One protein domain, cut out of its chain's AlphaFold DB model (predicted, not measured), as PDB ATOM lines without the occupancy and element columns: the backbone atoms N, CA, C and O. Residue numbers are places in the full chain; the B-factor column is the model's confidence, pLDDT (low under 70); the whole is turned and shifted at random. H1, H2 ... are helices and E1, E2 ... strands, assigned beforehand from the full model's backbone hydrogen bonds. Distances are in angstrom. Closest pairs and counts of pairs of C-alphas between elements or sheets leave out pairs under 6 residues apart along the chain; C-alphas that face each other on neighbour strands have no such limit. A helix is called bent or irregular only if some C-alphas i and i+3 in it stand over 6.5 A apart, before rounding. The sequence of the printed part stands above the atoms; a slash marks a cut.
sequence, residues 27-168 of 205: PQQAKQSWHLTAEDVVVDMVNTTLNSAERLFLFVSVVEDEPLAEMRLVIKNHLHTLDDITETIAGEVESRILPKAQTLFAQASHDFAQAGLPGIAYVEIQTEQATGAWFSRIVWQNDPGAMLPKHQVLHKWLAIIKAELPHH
ATOM      1  N   PRO A  27     178.045 140.388 197.222       85.44
ATOM      2  CA  PRO A  27     178.468 141.791 197.212       85.44
ATOM      3  C   PRO A  27     177.309 142.791 197.111       85.44
ATOM      4  O   PRO A  27     177.342 143.857 197.719       85.44
ATOM      5  N   GLN A  28     176.254 142.451 196.365       84.81
ATOM      6  CA  GLN A  28     175.064 143.291 196.242       84.81
ATOM      7  C   GLN A  28     174.251 143.329 197.542       84.81
ATOM      8  O   GLN A  28     173.770 144.392 197.927       84.81
ATOM      9  N   GLN A  29     174.120 142.198 198.239       84.88
ATOM     10  CA  GLN A  29     173.438 142.141 199.534       84.88
ATOM     11  C   GLN A  29     174.200 142.922 200.608       84.88
ATOM     12  O   GLN A  29     173.569 143.646 201.373       84.88
ATOM     13  N   ALA A  30     175.534 142.851 200.622       85.06
ATOM     14  CA  ALA A  30     176.361 143.660 201.520       85.06
ATOM     15  C   ALA A  30     176.199 145.167 201.244       85.06
ATOM     16  O   ALA A  30     175.942 145.942 202.163       85.06
ATOM     17  N   LYS A  31     176.225 145.589 199.969       85.88
ATOM     18  CA  LYS A  31     175.962 146.989 199.580       85.88
ATOM     19  C   LYS A  31     174.551 147.461 199.956       85.88
ATOM     20  O   LYS A  31     174.383 148.600 200.383       85.88
ATOM     21  N   GLN A  32     173.541 146.596 199.841       85.06
ATOM     22  CA  GLN A  32     172.182 146.912 200.289       85.06
ATOM     23  C   GLN A  32     172.105 147.040 201.818       85.06
ATOM     24  O   GLN A  32     171.461 147.960 202.320       85.06
ATOM     25  N   SER A  33     172.766 146.139 202.556       83.19
ATOM     26  CA  SER A  33     172.859 146.188 204.023       83.19
ATOM     27  C   SER A  33     173.498 147.498 204.491       83.19
ATOM     28  O   SER A  33     172.970 148.163 205.383       83.19
ATOM     29  N   TRP A  34     174.571 147.926 203.816       88.31
ATOM     30  CA  TRP A  34     175.201 149.228 204.025       88.31
ATOM     31  C   TRP A  34     174.225 150.389 203.849       88.31
ATOM     32  O   TRP A  34     174.111 151.222 204.746       88.31
ATOM     33  N   HIS A  35     173.510 150.440 202.721       86.06
ATOM     34  CA  HIS A  35     172.580 151.531 202.438       86.06
ATOM     35  C   HIS A  35     171.509 151.652 203.531       86.06
ATOM     36  O   HIS A  35     171.309 152.737 204.070       86.06
ATOM     37  N   LEU A  36     170.881 150.534 203.909       85.88
ATOM     38  CA  LEU A  36     169.860 150.504 204.964       85.88
ATOM     39  C   LEU A  36     170.426 150.904 206.333       85.88
ATOM     40  O   LEU A  36     169.768 151.593 207.106       85.88
ATOM     41  N   THR A  37     171.653 150.479 206.627       90.00
ATOM     42  CA  THR A  37     172.350 150.821 207.869       90.00
ATOM     43  C   THR A  37     172.658 152.316 207.950       90.00
ATOM     44  O   THR A  37     172.349 152.954 208.956       90.00
ATOM     45  N   ALA A  38     173.235 152.890 206.893       91.88
ATOM     46  CA  ALA A  38     173.543 154.313 206.836       91.88
ATOM     47  C   ALA A  38     172.267 155.166 206.906       91.88
ATOM     48  O   ALA A  38     172.239 156.153 207.637       91.88
ATOM     49  N   GLU A  39     171.198 154.757 206.216       89.81
ATOM     50  CA  GLU A  39     169.903 155.439 206.272       89.81
ATOM     51  C   GLU A  39     169.310 155.434 207.691       89.81
ATOM     52  O   GLU A  39     168.897 156.487 208.176       89.81
ATOM     53  N   ASP A  40     169.310 154.295 208.393       91.06
ATOM     54  CA  ASP A  40     168.790 154.204 209.770       91.06
ATOM     55  C   ASP A  40     169.543 155.140 210.730       91.06
ATOM     56  O   ASP A  40     168.931 155.842 211.540       91.06
ATOM     57  N   VAL A  41     170.870 155.224 210.591       94.56
ATOM     58  CA  VAL A  41     171.698 156.156 211.369       94.56
ATOM     59  C   VAL A  41     171.375 157.614 211.022       94.56
ATOM     60  O   VAL A  41     171.166 158.416 211.930       94.56
ATOM     61  N   VAL A  42     171.264 157.963 209.735       93.81
ATOM     62  CA  VAL A  42     170.911 159.324 209.281       93.81
ATOM     63  C   VAL A  42     169.545 159.755 209.813       93.81
ATOM     64  O   VAL A  42     169.396 160.873 210.310       93.81
ATOM     65  N   VAL A  43     168.547 158.873 209.750       88.69
ATOM     66  CA  VAL A  43     167.196 159.141 210.259       88.69
ATOM     67  C   VAL A  43     167.232 159.453 211.750       88.69
ATOM     68  O   VAL A  43     166.565 160.386 212.207       88.69
ATOM     69  N   ASP A  44     167.993 158.687 212.521       91.62
ATOM     70  CA  ASP A  44     168.110 158.900 213.957       91.62
ATOM     71  C   ASP A  44     168.901 160.174 214.288       91.62
ATOM     72  O   ASP A  44     168.477 160.923 215.171       91.62
ATOM     73  N   MET A  45     169.970 160.485 213.545       92.81
ATOM     74  CA  MET A  45     170.689 161.761 213.654       92.81
ATOM     75  C   MET A  45     169.735 162.944 213.448       92.81
ATOM     76  O   MET A  45     169.563 163.764 214.347       92.81
ATOM     77  N   VAL A  46     169.043 162.994 212.305       90.94
ATOM     78  CA  VAL A  46     168.149 164.107 211.937       90.94
ATOM     79  C   VAL A  46     167.006 164.278 212.940       90.94
ATOM     80  O   VAL A  46     166.686 165.405 213.315       90.94
ATOM     81  N   ASN A  47     166.404 163.182 213.413       88.69
ATOM     82  CA  ASN A  47     165.282 163.245 214.358       88.69
ATOM     83  C   ASN A  47     165.682 163.670 215.777       88.69
ATOM     84  O   ASN A  47     164.821 164.152 216.516       88.69
ATOM     85  N   THR A  48     166.943 163.455 216.159       87.81
ATOM     86  CA  THR A  48     167.469 163.785 217.494       87.81
ATOM     87  C   THR A  48     167.935 165.237 217.571       87.81
ATOM     88  O   THR A  48     167.812 165.884 218.607       87.81
ATOM     89  N   THR A  49     168.471 165.770 216.474       82.81
ATOM     90  CA  THR A  49     169.089 167.102 216.455       82.81
ATOM     91  C   THR A  49     168.095 168.259 216.386       82.81
ATOM     92  O   THR A  49     166.932 168.098 216.015       82.81
ATOM     93  N   LEU A  50     168.575 169.462 216.721       76.88
ATOM     94  CA  LEU A  50     167.804 170.700 216.619       76.88
ATOM     95  C   LEU A  50     167.361 170.978 215.178       76.88
ATOM     96  O   LEU A  50     168.157 170.884 214.251       76.88
ATOM     97  N   ASN A  51     166.142 171.500 215.020       78.56
ATOM     98  CA  ASN A  51     165.677 172.052 213.738       78.56
ATOM     99  C   ASN A  51     166.523 173.249 213.252       78.56
ATOM    100  O   ASN A  51     166.355 173.684 212.119       78.56
ATOM    101  N   SER A  52     167.354 173.835 214.122       83.75
ATOM    102  CA  SER A  52     168.274 174.925 213.781       83.75
ATOM    103  C   SER A  52     169.625 174.440 213.253       83.75
ATOM    104  O   SER A  52     170.447 175.277 212.891       83.75
ATOM    105  N   ALA A  53     169.892 173.131 213.273       91.12
ATOM    106  CA  ALA A  53     171.063 172.582 212.610       91.12
ATOM    107  C   ALA A  53     170.850 172.652 211.093       91.12
ATOM    108  O   ALA A  53     169.826 172.206 210.586       91.12
ATOM    109  N   GLU A  54     171.818 173.218 210.384       93.00
ATOM    110  CA  GLU A  54     171.843 173.307 208.919       93.00
ATOM    111  C   GLU A  54     172.417 172.010 208.338       93.00
ATOM    112  O   GLU A  54     171.893 171.437 207.385       93.00
ATOM    113  N   ARG A  55     173.488 171.501 208.958       94.50
ATOM    114  CA  ARG A  55     174.199 170.301 208.512       94.50
ATOM    115  C   ARG A  55     174.652 169.456 209.687       94.50
ATOM    116  O   ARG A  55     174.959 169.991 210.753       94.50
ATOM    117  N   LEU A  56     174.717 168.147 209.473       95.44
ATOM    118  CA  LEU A  56     175.229 167.183 210.443       95.44
ATOM    119  C   LEU A  56     176.362 166.382 209.814       95.44
ATOM    120  O   LEU A  56     176.274 165.980 208.654       95.44
ATOM    121  N   PHE A  57     177.392 166.110 210.605       97.06
ATOM    122  CA  PHE A  57     178.516 165.269 210.224       97.06
ATOM    123  C   PHE A  57     178.698 164.177 211.267       97.06
ATOM    124  O   PHE A  57     178.704 164.477 212.459       97.06
ATOM    125  N   LEU A  58     178.861 162.931 210.832       97.69
ATOM    126  CA  LEU A  58     179.187 161.806 211.702       97.69
ATOM    127  C   LEU A  58     180.420 161.087 211.159       97.69
ATOM    128  O   LEU A  58     180.441 160.667 210.005       97.69
ATOM    129  N   PHE A  59     181.422 160.932 212.015       97.50
ATOM    130  CA  PHE A  59     182.579 160.075 211.798       97.50
ATOM    131  C   PHE A  59     182.448 158.832 212.671       97.50
ATOM    132  O   PHE A  59     182.134 158.955 213.856       97.50
ATOM    133  N   VAL A  60     182.736 157.650 212.128       96.81
ATOM    134  CA  VAL A  60     182.803 156.406 212.905       96.81
ATOM    135  C   VAL A  60     184.037 155.598 212.514       96.81
ATOM    136  O   VAL A  60     184.206 155.239 211.355       96.81
ATOM    137  N   SER A  61     184.868 155.268 213.499       95.12
ATOM    138  CA  SER A  61     185.850 154.189 213.436       95.12
ATOM    139  C   SER A  61     185.180 152.873 213.790       95.12
ATOM    140  O   SER A  61     184.580 152.742 214.858       95.12
ATOM    141  N   VAL A  62     185.305 151.908 212.884       90.00
ATOM    142  CA  VAL A  62     184.841 150.523 213.061       90.00
ATOM    143  C   VAL A  62     186.008 149.555 213.283       90.00
ATOM    144  O   VAL A  62     185.837 148.343 213.200       90.00
ATOM    145  N   VAL A  63     187.204 150.085 213.546       84.94
ATOM    146  CA  VAL A  63     188.375 149.300 213.947       84.94
ATOM    147  C   VAL A  63     188.136 148.765 215.363       84.94
ATOM    148  O   VAL A  63     187.927 149.557 216.280       84.94
ATOM    149  N   GLU A  64     188.149 147.436 215.529       76.38
ATOM    150  CA  GLU A  64     187.694 146.743 216.752       76.38
ATOM    151  C   GLU A  64     188.397 147.222 218.032       76.38
ATOM    152  O   GLU A  64     187.727 147.509 219.022       76.38
ATOM    153  N   ASP A  65     189.719 147.396 217.993       79.50
ATOM    154  CA  ASP A  65     190.511 147.815 219.160       79.50
ATOM    155  C   ASP A  65     190.587 149.338 219.336       79.50
ATOM    156  O   ASP A  65     191.139 149.851 220.311       79.50
ATOM    157  N   GLU A  66     190.017 150.096 218.397       77.88
ATOM    158  CA  GLU A  66     190.041 151.547 218.427       77.88
ATOM    159  C   GLU A  66     188.689 152.173 218.021       77.88
ATOM    160  O   GLU A  66     188.651 153.038 217.132       77.88
ATOM    161  N   PRO A  67     187.575 151.861 218.710       83.56
ATOM    162  CA  PRO A  67     186.292 152.478 218.407       83.56
ATOM    163  C   PRO A  67     186.350 153.986 218.675       83.56
ATOM    164  O   PRO A  67     186.992 154.468 219.614       83.56
ATOM    165  N   LEU A  68     185.708 154.751 217.804       94.19
ATOM    166  CA  LEU A  68     185.495 156.191 217.942       94.19
ATOM    167  C   LEU A  68     184.253 156.532 217.138       94.19
ATOM    168  O   LEU A  68     184.109 156.067 216.016       94.19
ATOM    169  N   ALA A  69     183.342 157.302 217.704       96.38
ATOM    170  CA  ALA A  69     182.236 157.871 216.959       96.38
ATOM    171  C   ALA A  69     182.067 159.306 217.409       96.38
ATOM    172  O   ALA A  69     182.106 159.590 218.603       96.38
ATOM    173  N   GLU A  70     181.936 160.204 216.446       96.50
ATOM    174  CA  GLU A  70     181.997 161.623 216.723       96.50
ATOM    175  C   GLU A  70     181.097 162.396 215.774       96.50
ATOM    176  O   GLU A  70     181.144 162.214 214.556       96.50
ATOM    177  N   MET A  71     180.268 163.263 216.352       96.50
ATOM    178  CA  MET A  71     179.302 164.064 215.617       96.50
ATOM    179  C   MET A  71     179.664 165.550 215.684       96.50
ATOM    180  O   MET A  71     180.191 166.046 216.685       96.50
ATOM    181  N   ARG A  72     179.395 166.266 214.591       96.00
ATOM    182  CA  ARG A  72     179.472 167.728 214.495       96.00
ATOM    183  C   ARG A  72     178.213 168.285 213.862       96.00
ATOM    184  O   ARG A  72     177.587 167.630 213.027       96.00
ATOM    185  N   LEU A  73     177.869 169.507 214.246       95.06
ATOM    186  CA  LEU A  73     176.696 170.211 213.746       95.06
ATOM    187  C   LEU A  73     177.107 171.562 213.183       95.06
ATOM    188  O   LEU A  73     177.997 172.212 213.723       95.06
ATOM    189  N   VAL A  74     176.432 172.005 212.130       94.62
ATOM    190  CA  VAL A  74     176.524 173.389 211.662       94.62
ATOM    191  C   VAL A  74     175.290 174.138 212.126       94.62
ATOM    192  O   VAL A  74     174.171 173.724 211.830       94.62
ATOM    193  N   ILE A  75     175.489 175.233 212.854       92.69
ATOM    194  CA  ILE A  75     174.424 176.140 213.291       92.69
ATOM    195  C   ILE A  75     174.883 177.561 212.986       92.69
ATOM    196  O   ILE A  75     175.937 177.983 213.475       92.69
ATOM    197  N   LYS A  76     174.087 178.309 212.208       91.00
ATOM    198  CA  LYS A  76     174.410 179.672 211.761       91.00
ATOM    199  C   LYS A  76     175.779 179.731 211.076       91.00
ATOM    200  O   LYS A  76     176.592 180.591 211.413       91.00
ATOM    201  N   ASN A  77     176.054 178.795 210.171       89.31
ATOM    202  CA  ASN A  77     177.315 178.675 209.435       89.31
ATOM    203  C   ASN A  77     178.586 178.497 210.297       89.31
ATOM    204  O   ASN A  77     179.688 178.832 209.868       89.31
ATOM    205  N   HIS A  78     178.451 177.978 211.520       92.25
ATOM    206  CA  HIS A  78     179.577 177.642 212.399       92.25
ATOM    207  C   HIS A  78     179.531 176.161 212.763       92.25
ATOM    208  O   HIS A  78     178.451 175.633 213.016       92.25
ATOM    209  N   LEU A  79     180.693 175.505 212.789       95.12
ATOM    210  CA  LEU A  79     180.829 174.099 213.169       95.12
ATOM    211  C   LEU A  79     180.967 173.968 214.693       95.12
ATOM    212  O   LEU A  79     181.928 174.485 215.259       95.12
ATOM    213  N   HIS A  80     180.055 173.225 215.311       94.88
ATOM    214  CA  HIS A  80     179.925 173.028 216.759       94.88
ATOM    215  C   HIS A  80     180.191 171.575 217.155       94.88
ATOM    216  O   HIS A  80     179.889 170.642 216.393       94.88
ATOM    217  N   THR A  81     180.752 171.381 218.347       93.81
ATOM    218  CA  THR A  81     180.817 170.086 219.040       93.81
ATOM    219  C   THR A  81     179.475 169.763 219.710       93.81
ATOM    220  O   THR A  81     178.528 170.548 219.645       93.81
ATOM    221  N   LEU A  82     179.368 168.585 220.333       91.06
ATOM    222  CA  LEU A  82     178.203 168.262 221.164       91.06
ATOM    223  C   LEU A  82     178.197 169.055 222.481       91.06
ATOM    224  O   LEU A  82     177.125 169.413 222.959       91.06
ATOM    225  N   ASP A  83     179.370 169.408 223.008       88.81
ATOM    226  CA  ASP A  83     179.492 170.237 224.215       88.81
ATOM    227  C   ASP A  83     178.990 171.675 223.991       88.81
ATOM    228  O   ASP A  83     178.558 172.344 224.928       88.81
ATOM    229  N   ASP A  84     179.019 172.150 222.742       88.88
ATOM    230  CA  ASP A  84     178.551 173.485 222.355       88.88
ATOM    231  C   ASP A  84     177.007 173.585 222.264       88.88
ATOM    232  O   ASP A  84     176.462 174.680 222.090       88.88
ATOM    233  N   ILE A  85     176.280 172.460 222.340       87.56
ATOM    234  CA  ILE A  85     174.813 172.404 222.201       87.56
ATOM    235  C   ILE A  85     174.118 172.024 223.519       87.56
ATOM    236  O   ILE A  85     174.740 171.857 224.562       87.56
ATOM    237  N   THR A  86     172.783 171.940 223.511       84.88
ATOM    238  CA  THR A  86     172.023 171.675 224.741       84.88
ATOM    239  C   THR A  86     172.309 170.282 225.310       84.88
ATOM    240  O   THR A  86     172.297 169.291 224.580       84.88
ATOM    241  N   GLU A  87     172.454 170.202 226.638       83.12
ATOM    242  CA  GLU A  87     172.793 168.972 227.376       83.12
ATOM    243  C   GLU A  87     171.851 167.800 227.058       83.12
ATOM    244  O   GLU A  87     172.291 166.667 226.905       83.12
ATOM    245  N   THR A  88     170.551 168.058 226.868       86.06
ATOM    246  CA  THR A  88     169.588 167.010 226.488       86.06
ATOM    247  C   THR A  88     169.912 166.379 225.132       86.06
ATOM    248  O   THR A  88     169.804 165.166 224.979       86.06
ATOM    249  N   ILE A  89     170.300 167.182 224.139       87.81
ATOM    250  CA  ILE A  89     170.596 166.676 222.793       87.81
ATOM    251  C   ILE A  89     171.966 166.020 222.773       87.81
ATOM    252  O   ILE A  89     172.090 164.937 222.205       87.81
ATOM    253  N   ALA A  90     172.960 166.634 223.420       90.69
ATOM    254  CA  ALA A  90     174.273 166.031 223.608       90.69
ATOM    255  C   ALA A  90     174.135 164.639 224.249       90.69
ATOM    256  O   ALA A  90     174.540 163.645 223.648       90.69
ATOM    257  N   GLY A  91     173.405 164.541 225.366       91.81
ATOM    258  CA  GLY A  91     173.147 163.282 226.058       91.81
ATOM    259  C   GLY A  91     172.406 162.243 225.209       91.81
ATOM    260  O   GLY A  91     172.764 161.065 225.243       91.81
ATOM    261  N   GLU A  92     171.403 162.627 224.407       92.12
ATOM    262  CA  GLU A  92     170.744 161.690 223.481       92.12
ATOM    263  C   GLU A  92     171.684 161.204 222.370       92.12
ATOM    264  O   GLU A  92     171.675 160.018 222.026       92.12
ATOM    265  N   VAL A  93     172.503 162.090 221.802       93.75
ATOM    266  CA  VAL A  93     173.467 161.716 220.762       93.75
ATOM    267  C   VAL A  93     174.510 160.754 221.327       93.75
ATOM    268  O   VAL A  93     174.725 159.686 220.751       93.75
ATOM    269  N   GLU A  94     175.098 161.079 222.473       94.25
ATOM    270  CA  GLU A  94     176.167 160.299 223.099       94.25
ATOM    271  C   GLU A  94     175.694 158.945 223.627       94.25
ATOM    272  O   GLU A  94     176.374 157.939 223.432       94.25
ATOM    273  N   SER A  95     174.519 158.888 224.259       94.00
ATOM    274  CA  SER A  95     174.022 157.649 224.869       94.00
ATOM    275  C   SER A  95     173.314 156.713 223.889       94.00
ATOM    276  O   SER A  95     173.270 155.504 224.124       94.00
ATOM    277  N   ARG A  96     172.747 157.238 222.791       94.06
ATOM    278  CA  ARG A  96     171.932 156.453 221.847       94.06
ATOM    279  C   ARG A  96     172.524 156.405 220.448       94.06
ATOM    280  O   ARG A  96     172.647 155.322 219.884       94.06
ATOM    281  N   ILE A  97     172.841 157.556 219.863       94.75
ATOM    282  CA  ILE A  97     173.138 157.655 218.427       94.75
ATOM    283  C   ILE A  97     174.542 157.140 218.120       94.75
ATOM    284  O   ILE A  97     174.686 156.261 217.271       94.75
ATOM    285  N   LEU A  98     175.563 157.630 218.830       96.25
ATOM    286  CA  LEU A  98     176.956 157.232 218.596       96.25
ATOM    287  C   LEU A  98     177.181 155.723 218.834       96.25
ATOM    288  O   LEU A  98     177.717 155.071 217.932       96.25
ATOM    289  N   PRO A  99     176.707 155.112 219.942       95.06
ATOM    290  CA  PRO A  99     176.886 153.676 220.175       95.06
ATOM    291  C   PRO A  99     176.107 152.811 219.175       95.06
ATOM    292  O   PRO A  99     176.601 151.775 218.714       95.06
ATOM    293  N   LYS A 100     174.894 153.242 218.790       94.50
ATOM    294  CA  LYS A 100     174.100 152.556 217.760       94.50
ATOM    295  C   LYS A 100     174.825 152.585 216.416       94.50
ATOM    296  O   LYS A 100     174.927 151.545 215.771       94.50
ATOM    297  N   ALA A 101     175.346 153.743 216.009       96.00
ATOM    298  CA  ALA A 101     176.080 153.890 214.758       96.00
ATOM    299  C   ALA A 101     177.313 152.977 214.715       96.00
ATOM    300  O   ALA A 101     177.480 152.238 213.747       96.00
ATOM    301  N   GLN A 102     178.117 152.945 215.783       94.50
ATOM    302  CA  GLN A 102     179.254 152.021 215.900       94.50
ATOM    303  C   GLN A 102     178.830 150.566 215.712       94.50
ATOM    304  O   GLN A 102     179.390 149.862 214.875       94.50
ATOM    305  N   THR A 103     177.803 150.134 216.444       93.81
ATOM    306  CA  THR A 103     177.299 148.755 216.385       93.81
ATOM    307  C   THR A 103     176.831 148.386 214.978       93.81
ATOM    308  O   THR A 103     177.172 147.324 214.457       93.81
ATOM    309  N   LEU A 104     176.046 149.260 214.345       94.25
ATOM    310  CA  LEU A 104     175.502 148.987 213.021       94.25
ATOM    311  C   LEU A 104     176.588 148.988 211.942       94.25
ATOM    312  O   LEU A 104     176.577 148.108 211.082       94.25
ATOM    313  N   PHE A 105     177.547 149.916 211.986       94.75
ATOM    314  CA  PHE A 105     178.629 149.946 210.999       94.75
ATOM    315  C   PHE A 105     179.650 148.823 211.195       94.75
ATOM    316  O   PHE A 105     180.158 148.307 210.201       94.75
ATOM    317  N   ALA A 106     179.891 148.370 212.428       92.75
ATOM    318  CA  ALA A 106     180.664 147.155 212.681       92.75
ATOM    319  C   ALA A 106     179.977 145.923 212.065       92.75
ATOM    320  O   ALA A 106     180.617 145.140 211.362       92.75
ATOM    321  N   GLN A 107     178.653 145.796 212.227       92.12
ATOM    322  CA  GLN A 107     177.886 144.735 211.568       92.12
ATOM    323  C   GLN A 107     177.952 144.845 210.039       92.12
ATOM    324  O   GLN A 107     178.161 143.840 209.368       92.12
ATOM    325  N   ALA A 108     177.814 146.049 209.478       90.69
ATOM    326  CA  ALA A 108     177.945 146.252 208.038       90.69
ATOM    327  C   ALA A 108     179.344 145.848 207.540       90.69
ATOM    328  O   ALA A 108     179.455 145.189 206.510       90.69
ATOM    329  N   SER A 109     180.406 146.173 208.286       91.00
ATOM    330  CA  SER A 109     181.777 145.736 207.986       91.00
ATOM    331  C   SER A 109     181.895 144.207 207.951       91.00
ATOM    332  O   SER A 109     182.464 143.646 207.013       91.00
ATOM    333  N   HIS A 110     181.278 143.518 208.917       91.06
ATOM    334  CA  HIS A 110     181.202 142.058 208.922       91.06
ATOM    335  C   HIS A 110     180.453 141.515 207.694       91.06
ATOM    336  O   HIS A 110     180.923 140.573 207.058       91.06
ATOM    337  N   ASP A 111     179.334 142.135 207.311       88.88
ATOM    338  CA  ASP A 111     178.565 141.755 206.122       88.88
ATOM    339  C   ASP A 111     179.400 141.894 204.831       88.88
ATOM    340  O   ASP A 111     179.330 141.030 203.953       88.88
ATOM    341  N   PHE A 112     180.227 142.944 204.721       87.56
ATOM    342  CA  PHE A 112     181.184 143.113 203.618       87.56
ATOM    343  C   PHE A 112     182.228 141.994 203.594       87.56
ATOM    344  O   PHE A 112     182.432 141.379 202.543       87.56
ATOM    345  N   ALA A 113     182.833 141.678 204.741       88.12
ATOM    346  CA  ALA A 113     183.820 140.607 204.847       88.12
ATOM    347  C   ALA A 113     183.228 139.236 204.466       88.12
ATOM    348  O   ALA A 113     183.836 138.491 203.695       88.12
ATOM    349  N   GLN A 114     182.007 138.925 204.921       88.19
ATOM    350  CA  GLN A 114     181.282 137.704 204.537       88.19
ATOM    351  C   GLN A 114     180.986 137.634 203.034       88.19
ATOM    352  O   GLN A 114     180.890 136.541 202.478       88.19
ATOM    353  N   ALA A 115     180.860 138.783 202.368       86.12
ATOM    354  CA  ALA A 115     180.666 138.878 200.926       86.12
ATOM    355  C   ALA A 115     181.970 138.879 200.108       86.12
ATOM    356  O   ALA A 115     181.926 139.081 198.891       86.12
ATOM    357  N   GLY A 116     183.126 138.666 200.749       87.25
ATOM    358  CA  GLY A 116     184.439 138.688 200.097       87.25
ATOM    359  C   GLY A 116     184.895 140.086 199.673       87.25
ATOM    360  O   GLY A 116     185.739 140.213 198.786       87.25
ATOM    361  N   LEU A 117     184.322 141.138 200.263       86.88
ATOM    362  CA  LEU A 117     184.717 142.528 200.047       86.88
ATOM    363  C   LEU A 117     185.648 142.998 201.182       86.88
ATOM    364  O   LEU A 117     185.606 142.427 202.274       86.88
ATOM    365  N   PRO A 118     186.481 144.034 200.956       86.44
ATOM    366  CA  PRO A 118     187.278 144.629 202.024       86.44
ATOM    367  C   PRO A 118     186.404 145.081 203.200       86.44
ATOM    368  O   PRO A 118     185.291 145.569 203.001       86.44
ATOM    369  N   GLY A 119     186.924 144.949 204.421       87.75
ATOM    370  CA  GLY A 119     186.283 145.506 205.607       87.75
ATOM    371  C   GLY A 119     186.285 147.037 205.587       87.75
ATOM    372  O   GLY A 119     187.108 147.679 204.927       87.75
ATOM    373  N   ILE A 120     185.371 147.627 206.346       90.00
ATOM    374  CA  ILE A 120     185.298 149.071 206.582       90.00
ATOM    375  C   ILE A 120     186.310 149.417 207.686       90.00
ATOM    376  O   ILE A 120     186.416 148.685 208.670       90.00
ATOM    377  N   ALA A 121     187.066 150.506 207.526       90.56
ATOM    378  CA  ALA A 121     187.894 151.094 208.586       90.56
ATOM    379  C   ALA A 121     187.206 152.308 209.208       90.56
ATOM    380  O   ALA A 121     187.044 152.383 210.429       90.56
ATOM    381  N   TYR A 122     186.749 153.227 208.355       92.44
ATOM    382  CA  TYR A 122     186.076 154.448 208.776       92.44
ATOM    383  C   TYR A 122     184.823 154.713 207.943       92.44
ATOM    384  O   TYR A 122     184.740 154.343 206.770       92.44
ATOM    385  N   VAL A 123     183.860 155.385 208.563       93.62
ATOM    386  CA  VAL A 123     182.627 155.865 207.943       93.62
ATOM    387  C   VAL A 123     182.529 157.368 208.143       93.62
ATOM    388  O   VAL A 123     182.654 157.861 209.263       93.62
ATOM    389  N   GLU A 124     182.252 158.078 207.056       94.06
ATOM    390  CA  GLU A 124     181.958 159.509 207.047       94.06
ATOM    391  C   GLU A 124     180.521 159.696 206.538       94.06
ATOM    392  O   GLU A 124     180.178 159.216 205.458       94.06
ATOM    393  N   ILE A 125     179.665 160.377 207.300       95.75
ATOM    394  CA  ILE A 125     178.288 160.723 206.913       95.75
ATOM    395  C   ILE A 125     178.110 162.233 206.966       95.75
ATOM    396  O   ILE A 125     178.549 162.888 207.910       95.75
ATOM    397  N   GLN A 126     177.408 162.767 205.971       94.56
ATOM    398  CA  GLN A 126     177.030 164.170 205.878       94.56
ATOM    399  C   GLN A 126     175.529 164.278 205.624       94.56
ATOM    400  O   GLN A 126     174.994 163.540 204.796       94.56
ATOM    401  N   THR A 127     174.857 165.223 206.271       92.12
ATOM    402  CA  THR A 127     173.456 165.557 205.980       92.12
ATOM    403  C   THR A 127     173.296 167.058 205.789       92.12
ATOM    404  O   THR A 127     173.957 167.845 206.465       92.12
ATOM    405  N   GLU A 128     172.363 167.454 204.932       90.00
ATOM    406  CA  GLU A 128     171.908 168.831 204.761       90.00
ATOM    407  C   GLU A 128     170.391 168.877 205.012       90.00
ATOM    408  O   GLU A 128     169.620 168.125 204.414       90.00
ATOM    409  N   GLN A 129     169.974 169.692 205.977       85.62
ATOM    410  CA  GLN A 129     168.629 169.666 206.553       85.62
ATOM    411  C   GLN A 129     167.567 170.351 205.685       85.62
ATOM    412  O   GLN A 129     166.415 169.915 205.689       85.62
ATOM    413  N   ALA A 130     167.913 171.399 204.936       86.12
ATOM    414  CA  ALA A 130     166.979 172.144 204.096       86.12
ATOM    415  C   ALA A 130     166.498 171.318 202.891       86.12
ATOM    416  O   ALA A 130     165.306 171.306 202.579       86.12
ATOM    417  N   THR A 131     167.407 170.598 202.239       83.75
ATOM    418  CA  THR A 131     167.124 169.711 201.101       83.75
ATOM    419  C   THR A 131     166.776 168.290 201.540       83.75
ATOM    420  O   THR A 131     166.140 167.551 200.787       83.75
ATOM    421  N   GLY A 132     167.187 167.890 202.748       84.44
ATOM    422  CA  GLY A 132     167.114 166.507 203.215       84.44
ATOM    423  C   GLY A 132     168.138 165.585 202.543       84.44
ATOM    424  O   GLY A 132     168.026 164.363 202.666       84.44
ATOM    425  N   ALA A 133     169.111 166.140 201.815       87.31
ATOM    426  CA  ALA A 133     170.170 165.367 201.188       87.31
ATOM    427  C   ALA A 133     171.089 164.745 202.247       87.31
ATOM    428  O   ALA A 133     171.414 165.362 203.264       87.31
ATOM    429  N   TRP A 134     171.554 163.527 201.984       92.69
ATOM    430  CA  TRP A 134     172.598 162.900 202.779       92.69
ATOM    431  C   TRP A 134     173.579 162.144 201.895       92.69
ATOM    432  O   TRP A 134     173.255 161.690 200.794       92.69
ATOM    433  N   PHE A 135     174.794 162.021 202.405       89.56
ATOM    434  CA  PHE A 135     175.912 161.404 201.723       89.56
ATOM    435  C   PHE A 135     176.660 160.535 202.713       89.56
ATOM    436  O   PHE A 135     176.772 160.880 203.891       89.56
ATOM    437  N   SER A 136     177.203 159.426 202.234       91.00
ATOM    438  CA  SER A 136     178.095 158.602 203.028       91.00
ATOM    439  C   SER A 136     179.312 158.189 202.226       91.00
ATOM    440  O   SER A 136     179.283 158.095 200.995       91.00
ATOM    441  N   ARG A 137     180.390 157.927 202.952       88.62
ATOM    442  CA  ARG A 137     181.624 157.395 202.409       88.62
ATOM    443  C   ARG A 137     182.180 156.326 203.330       88.62
ATOM    444  O   ARG A 137     182.207 156.486 204.548       88.62
ATOM    445  N   ILE A 138     182.633 155.248 202.704       89.44
ATOM    446  CA  ILE A 138     183.419 154.197 203.334       89.44
ATOM    447  C   ILE A 138     184.893 154.477 203.045       89.44
ATOM    448  O   ILE A 138     185.263 154.678 201.887       89.44
ATOM    449  N   VAL A 139     185.717 154.441 204.087       87.88
ATOM    450  CA  VAL A 139     187.167 154.266 203.977       87.88
ATOM    451  C   VAL A 139     187.459 152.800 204.272       87.88
ATOM    452  O   VAL A 139     187.130 152.308 205.356       87.88
ATOM    453  N   TRP A 140     188.027 152.084 203.307       87.75
ATOM    454  CA  TRP A 140     188.264 150.645 203.411       87.75
ATOM    455  C   TRP A 140     189.523 150.351 204.218       87.75
ATOM    456  O   TRP A 140     190.478 151.118 204.185       87.75
ATOM    457  N   GLN A 141     189.576 149.204 204.895       86.62
ATOM    458  CA  GLN A 141     190.750 148.785 205.678       86.62
ATOM    459  C   GLN A 141     192.041 148.672 204.860       86.62
ATOM    460  O   GLN A 141     193.130 148.797 205.411       86.62
ATOM    461  N   ASN A 142     191.934 148.446 203.551       84.69
ATOM    462  CA  ASN A 142     193.073 148.381 202.642       84.69
ATOM    463  C   ASN A 142     193.407 149.727 201.969       84.69
ATOM    464  O   ASN A 142     194.342 149.771 201.167       84.69
ATOM    465  N   ASP A 143     192.689 150.813 202.275       80.44
ATOM    466  CA  ASP A 143     193.022 152.142 201.764       80.44
ATOM    467  C   ASP A 143     194.264 152.701 202.482       80.44
ATOM    468  O   ASP A 143     194.371 152.600 203.706       80.44
ATOM    469  N   PRO A 144     195.176 153.412 201.791       77.44
ATOM    470  CA  PRO A 144     196.305 154.075 202.447       77.44
ATOM    471  C   PRO A 144     195.876 155.066 203.540       77.44
ATOM    472  O   PRO A 144     196.572 155.244 204.534       77.44
ATOM    473  N   GLY A 145     194.709 155.701 203.382       71.12
ATOM    474  CA  GLY A 145     194.154 156.587 204.406       71.12
ATOM    475  C   GLY A 145     193.645 155.857 205.650       71.12
ATOM    476  O   GLY A 145     193.519 156.497 206.691       71.12
ATOM    477  N   ALA A 146     193.412 154.542 205.575       78.00
ATOM    478  CA  ALA A 146     193.083 153.718 206.733       78.00
ATOM    479  C   ALA A 146     194.298 153.414 207.624       78.00
ATOM    480  O   ALA A 146     194.127 153.057 208.783       78.00
ATOM    481  N   MET A 147     195.521 153.610 207.114       81.06
ATOM    482  CA  MET A 147     196.767 153.392 207.866       81.06
ATOM    483  C   MET A 147     197.074 154.501 208.881       81.06
ATOM    484  O   MET A 147     198.003 154.373 209.677       81.06
ATOM    485  N   LEU A 148     196.339 155.615 208.839       85.56
ATOM    486  CA  LEU A 148     196.494 156.688 209.814       85.56
ATOM    487  C   LEU A 148     195.675 156.398 211.080       85.56
ATOM    488  O   LEU A 148     194.574 155.855 210.975       85.56
ATOM    489  N   PRO A 149     196.147 156.842 212.261       88.88
ATOM    490  CA  PRO A 149     195.365 156.763 213.491       88.88
ATOM    491  C   PRO A 149     194.019 157.482 213.354       88.88
ATOM    492  O   PRO A 149     193.959 158.587 212.804       88.88
ATOM    493  N   LYS A 150     192.956 156.915 213.932       90.50
ATOM    494  CA  LYS A 150     191.573 157.420 213.815       90.50
ATOM    495  C   LYS A 150     191.408 158.917 214.091       90.50
ATOM    496  O   LYS A 150     190.723 159.608 213.344       90.50
ATOM    497  N   HIS A 151     192.084 159.449 215.114       92.69
ATOM    498  CA  HIS A 151     192.018 160.877 215.441       92.69
ATOM    499  C   HIS A 151     192.648 161.737 214.344       92.69
ATOM    500  O   HIS A 151     192.139 162.811 214.041       92.69
ATOM    501  N   GLN A 152     193.721 161.271 213.695       91.81
ATOM    502  CA  GLN A 152     194.309 161.998 212.569       91.81
ATOM    503  C   GLN A 152     193.371 162.017 211.362       91.81
ATOM    504  O   GLN A 152     193.255 163.056 210.715       91.81
ATOM    505  N   VAL A 153     192.696 160.902 211.072       91.00
ATOM    506  CA  VAL A 153     191.699 160.812 209.991       91.00
ATOM    507  C   VAL A 153     190.551 161.782 210.257       91.00
ATOM    508  O   VAL A 153     190.289 162.657 209.431       91.00
ATOM    509  N   LEU A 154     189.957 161.712 211.451       94.12
ATOM    510  CA  LEU A 154     188.915 162.633 211.894       94.12
ATOM    511  C   LEU A 154     189.362 164.097 211.787       94.12
ATOM    512  O   LEU A 154     188.661 164.915 211.200       94.12
ATOM    513  N   HIS A 155     190.529 164.455 212.334       94.38
ATOM    514  CA  HIS A 155     191.006 165.839 212.312       94.38
ATOM    515  C   HIS A 155     191.225 166.355 210.891       94.38
ATOM    516  O   HIS A 155     190.916 167.514 210.614       94.38
ATOM    517  N   LYS A 156     191.727 165.512 209.982       93.31
ATOM    518  CA  LYS A 156     191.893 165.878 208.572       93.31
ATOM    519  C   LYS A 156     190.547 166.081 207.885       93.31
ATOM    520  O   LYS A 156     190.394 167.074 207.179       93.31
ATOM    521  N   TRP A 157     189.565 165.215 208.135       94.38
ATOM    522  CA  TRP A 157     188.217 165.392 207.596       94.38
ATOM    523  C   TRP A 157     187.538 166.660 208.129       94.38
ATOM    524  O   TRP A 157     187.042 167.479 207.358       94.38
ATOM    525  N   LEU A 158     187.607 166.904 209.440       95.25
ATOM    526  CA  LEU A 158     187.060 168.120 210.045       95.25
ATOM    527  C   LEU A 158     187.759 169.393 209.551       95.25
ATOM    528  O   LEU A 158     187.115 170.436 209.450       95.25
ATOM    529  N   ALA A 159     189.059 169.340 209.242       95.12
ATOM    530  CA  ALA A 159     189.778 170.473 208.662       95.12
ATOM    531  C   ALA A 159     189.269 170.818 207.253       95.12
ATOM    532  O   ALA A 159     189.112 171.999 206.949       95.12
ATOM    533  N   ILE A 160     188.961 169.805 206.434       94.44
ATOM    534  CA  ILE A 160     188.330 169.988 205.117       94.44
ATOM    535  C   ILE A 160     186.964 170.658 205.280       94.44
ATOM    536  O   ILE A 160     186.735 171.716 204.700       94.44
ATOM    537  N   ILE A 161     186.103 170.109 206.147       94.62
ATOM    538  CA  ILE A 161     184.769 170.671 206.407       94.62
ATOM    539  C   ILE A 161     184.872 172.137 206.834       94.62
ATOM    540  O   ILE A 161     184.181 172.990 206.286       94.62
ATOM    541  N   LYS A 162     185.758 172.455 207.785       94.81
ATOM    542  CA  LYS A 162     185.957 173.831 208.265       94.81
ATOM    543  C   LYS A 162     186.426 174.788 207.166       94.81
ATOM    544  O   LYS A 162     186.010 175.941 207.177       94.81
ATOM    545  N   ALA A 163     187.286 174.334 206.257       94.00
ATOM    546  CA  ALA A 163     187.799 175.155 205.161       94.00
ATOM    547  C   ALA A 163     186.741 175.417 204.078       94.00
ATOM    548  O   ALA A 163     186.703 176.499 203.500       94.00
ATOM    549  N   GLU A 164     185.876 174.441 203.818       93.75
ATOM    550  CA  GLU A 164     184.832 174.527 202.793       93.75
ATOM    551  C   GLU A 164     183.557 175.218 203.284       93.75
ATOM    552  O   GLU A 164     182.823 175.790 202.481       93.75
ATOM    553  N   LEU A 165     183.303 175.213 204.596       93.06
ATOM    554  CA  LEU A 165     182.070 175.727 205.197       93.06
ATOM    555  C   LEU A 165     181.709 177.160 204.754       93.06
ATOM    556  O   LEU A 165     180.562 177.363 204.368       93.06
ATOM    557  N   PRO A 166     182.639 178.138 204.692       91.62
ATOM    558  CA  PRO A 166     182.322 179.492 204.226       91.62
ATOM    559  C   PRO A 166     181.895 179.579 202.753       91.62
ATOM    560  O   PRO A 166     181.340 180.594 202.334       91.62
ATOM    561  N   HIS A 167     182.187 178.547 201.958       89.50
ATOM    562  CA  HIS A 167     181.936 178.490 200.520       89.50
ATOM    563  C   HIS A 167     180.778 177.554 200.149       89.50
ATOM    564  O   HIS A 167     180.367 177.525 198.989       89.50
ATOM    565  N   HIS A 168     180.231 176.814 201.116       86.50
ATOM    566  CA  HIS A 168     179.072 175.953 200.922       86.50
ATOM    567  C   HIS A 168     177.789 176.674 201.328       86.50
ATOM    568  O   HIS A 168     177.626 177.093 202.471       86.50
TER     569      HIS A 168
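This is residues 27 to 168 of the 205 residues of an uncharacterized protein of Candidatus Saccharibacteria bacterium (UniProt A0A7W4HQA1). A twisted five-stranded sheet forms the middle layer, with the long helices H1 and H2b side by side over one face and H4 over the other. The printed part has 142 residues, with four named helices and five named strands in the order H1 E1 E2 E3 H2 E4 E5 H3 H4. The sheet runs E3 E2 E1 E4 E5, all antiparallel; the class is mixed, helices and strands. The whole is compact, radius of gyration of the C-alphas 14.8 A, spanning 44 by 28 by 27 A.

H1, residues 27 to 48, starts at C-alpha 27 (178.468, 141.791, 197.212) and measures 31.9 A. E1 is residues 55 to 61, E2 68 to 75, E3 78 to 80. H2, residues 87 to 114, assigned as one helix by its hydrogen bonds, is bent: C-alphas 95 and 98 are 6.9 A apart. Its arms are H2a, 87 to 95, and H2b, 98 to 114, 24.4 A. E4 is 120 to 128, 23.9 A, E5 134 to 140, H3 144 to 147. H4, 150 to 167, 26.7 A, ends at C-alpha 167 (181.936, 178.490, 200.520) and is irregular: C-alphas 163 and 166 are 7.0 A apart.

E1, E2 and E3 form a meander, successive antiparallel neighbours: N 59 and O 70 are 2.9 A apart, N 80 and O 73 2.8 A. E1 neighbours E4 (N 58 and O 125, 2.9 A); E4 and E5 are a hairpin (N 137 and O 124, 2.8 A). H1 and H2b touch, opposite ways at a shallow tilt of 5 degrees; their closest C-alphas, Ala 30 and Phe 112, are 5.3 A apart. H1 touches H2a with residues 45 to 48 alone. H4, height 7.4 A over the sheet, runs along the strands; H3 only grazes the sheet. Every O i to N i+4 pair is within hydrogen-bond range in H1, H2a and H2b, 12 of 14 in H4; H3 is too short.

The farthest C-alphas, Lys 76 and Gly 116, are 43.8 A apart. The printed part has no cut, no link is long, and no printed residue is under 70 in pLDDT.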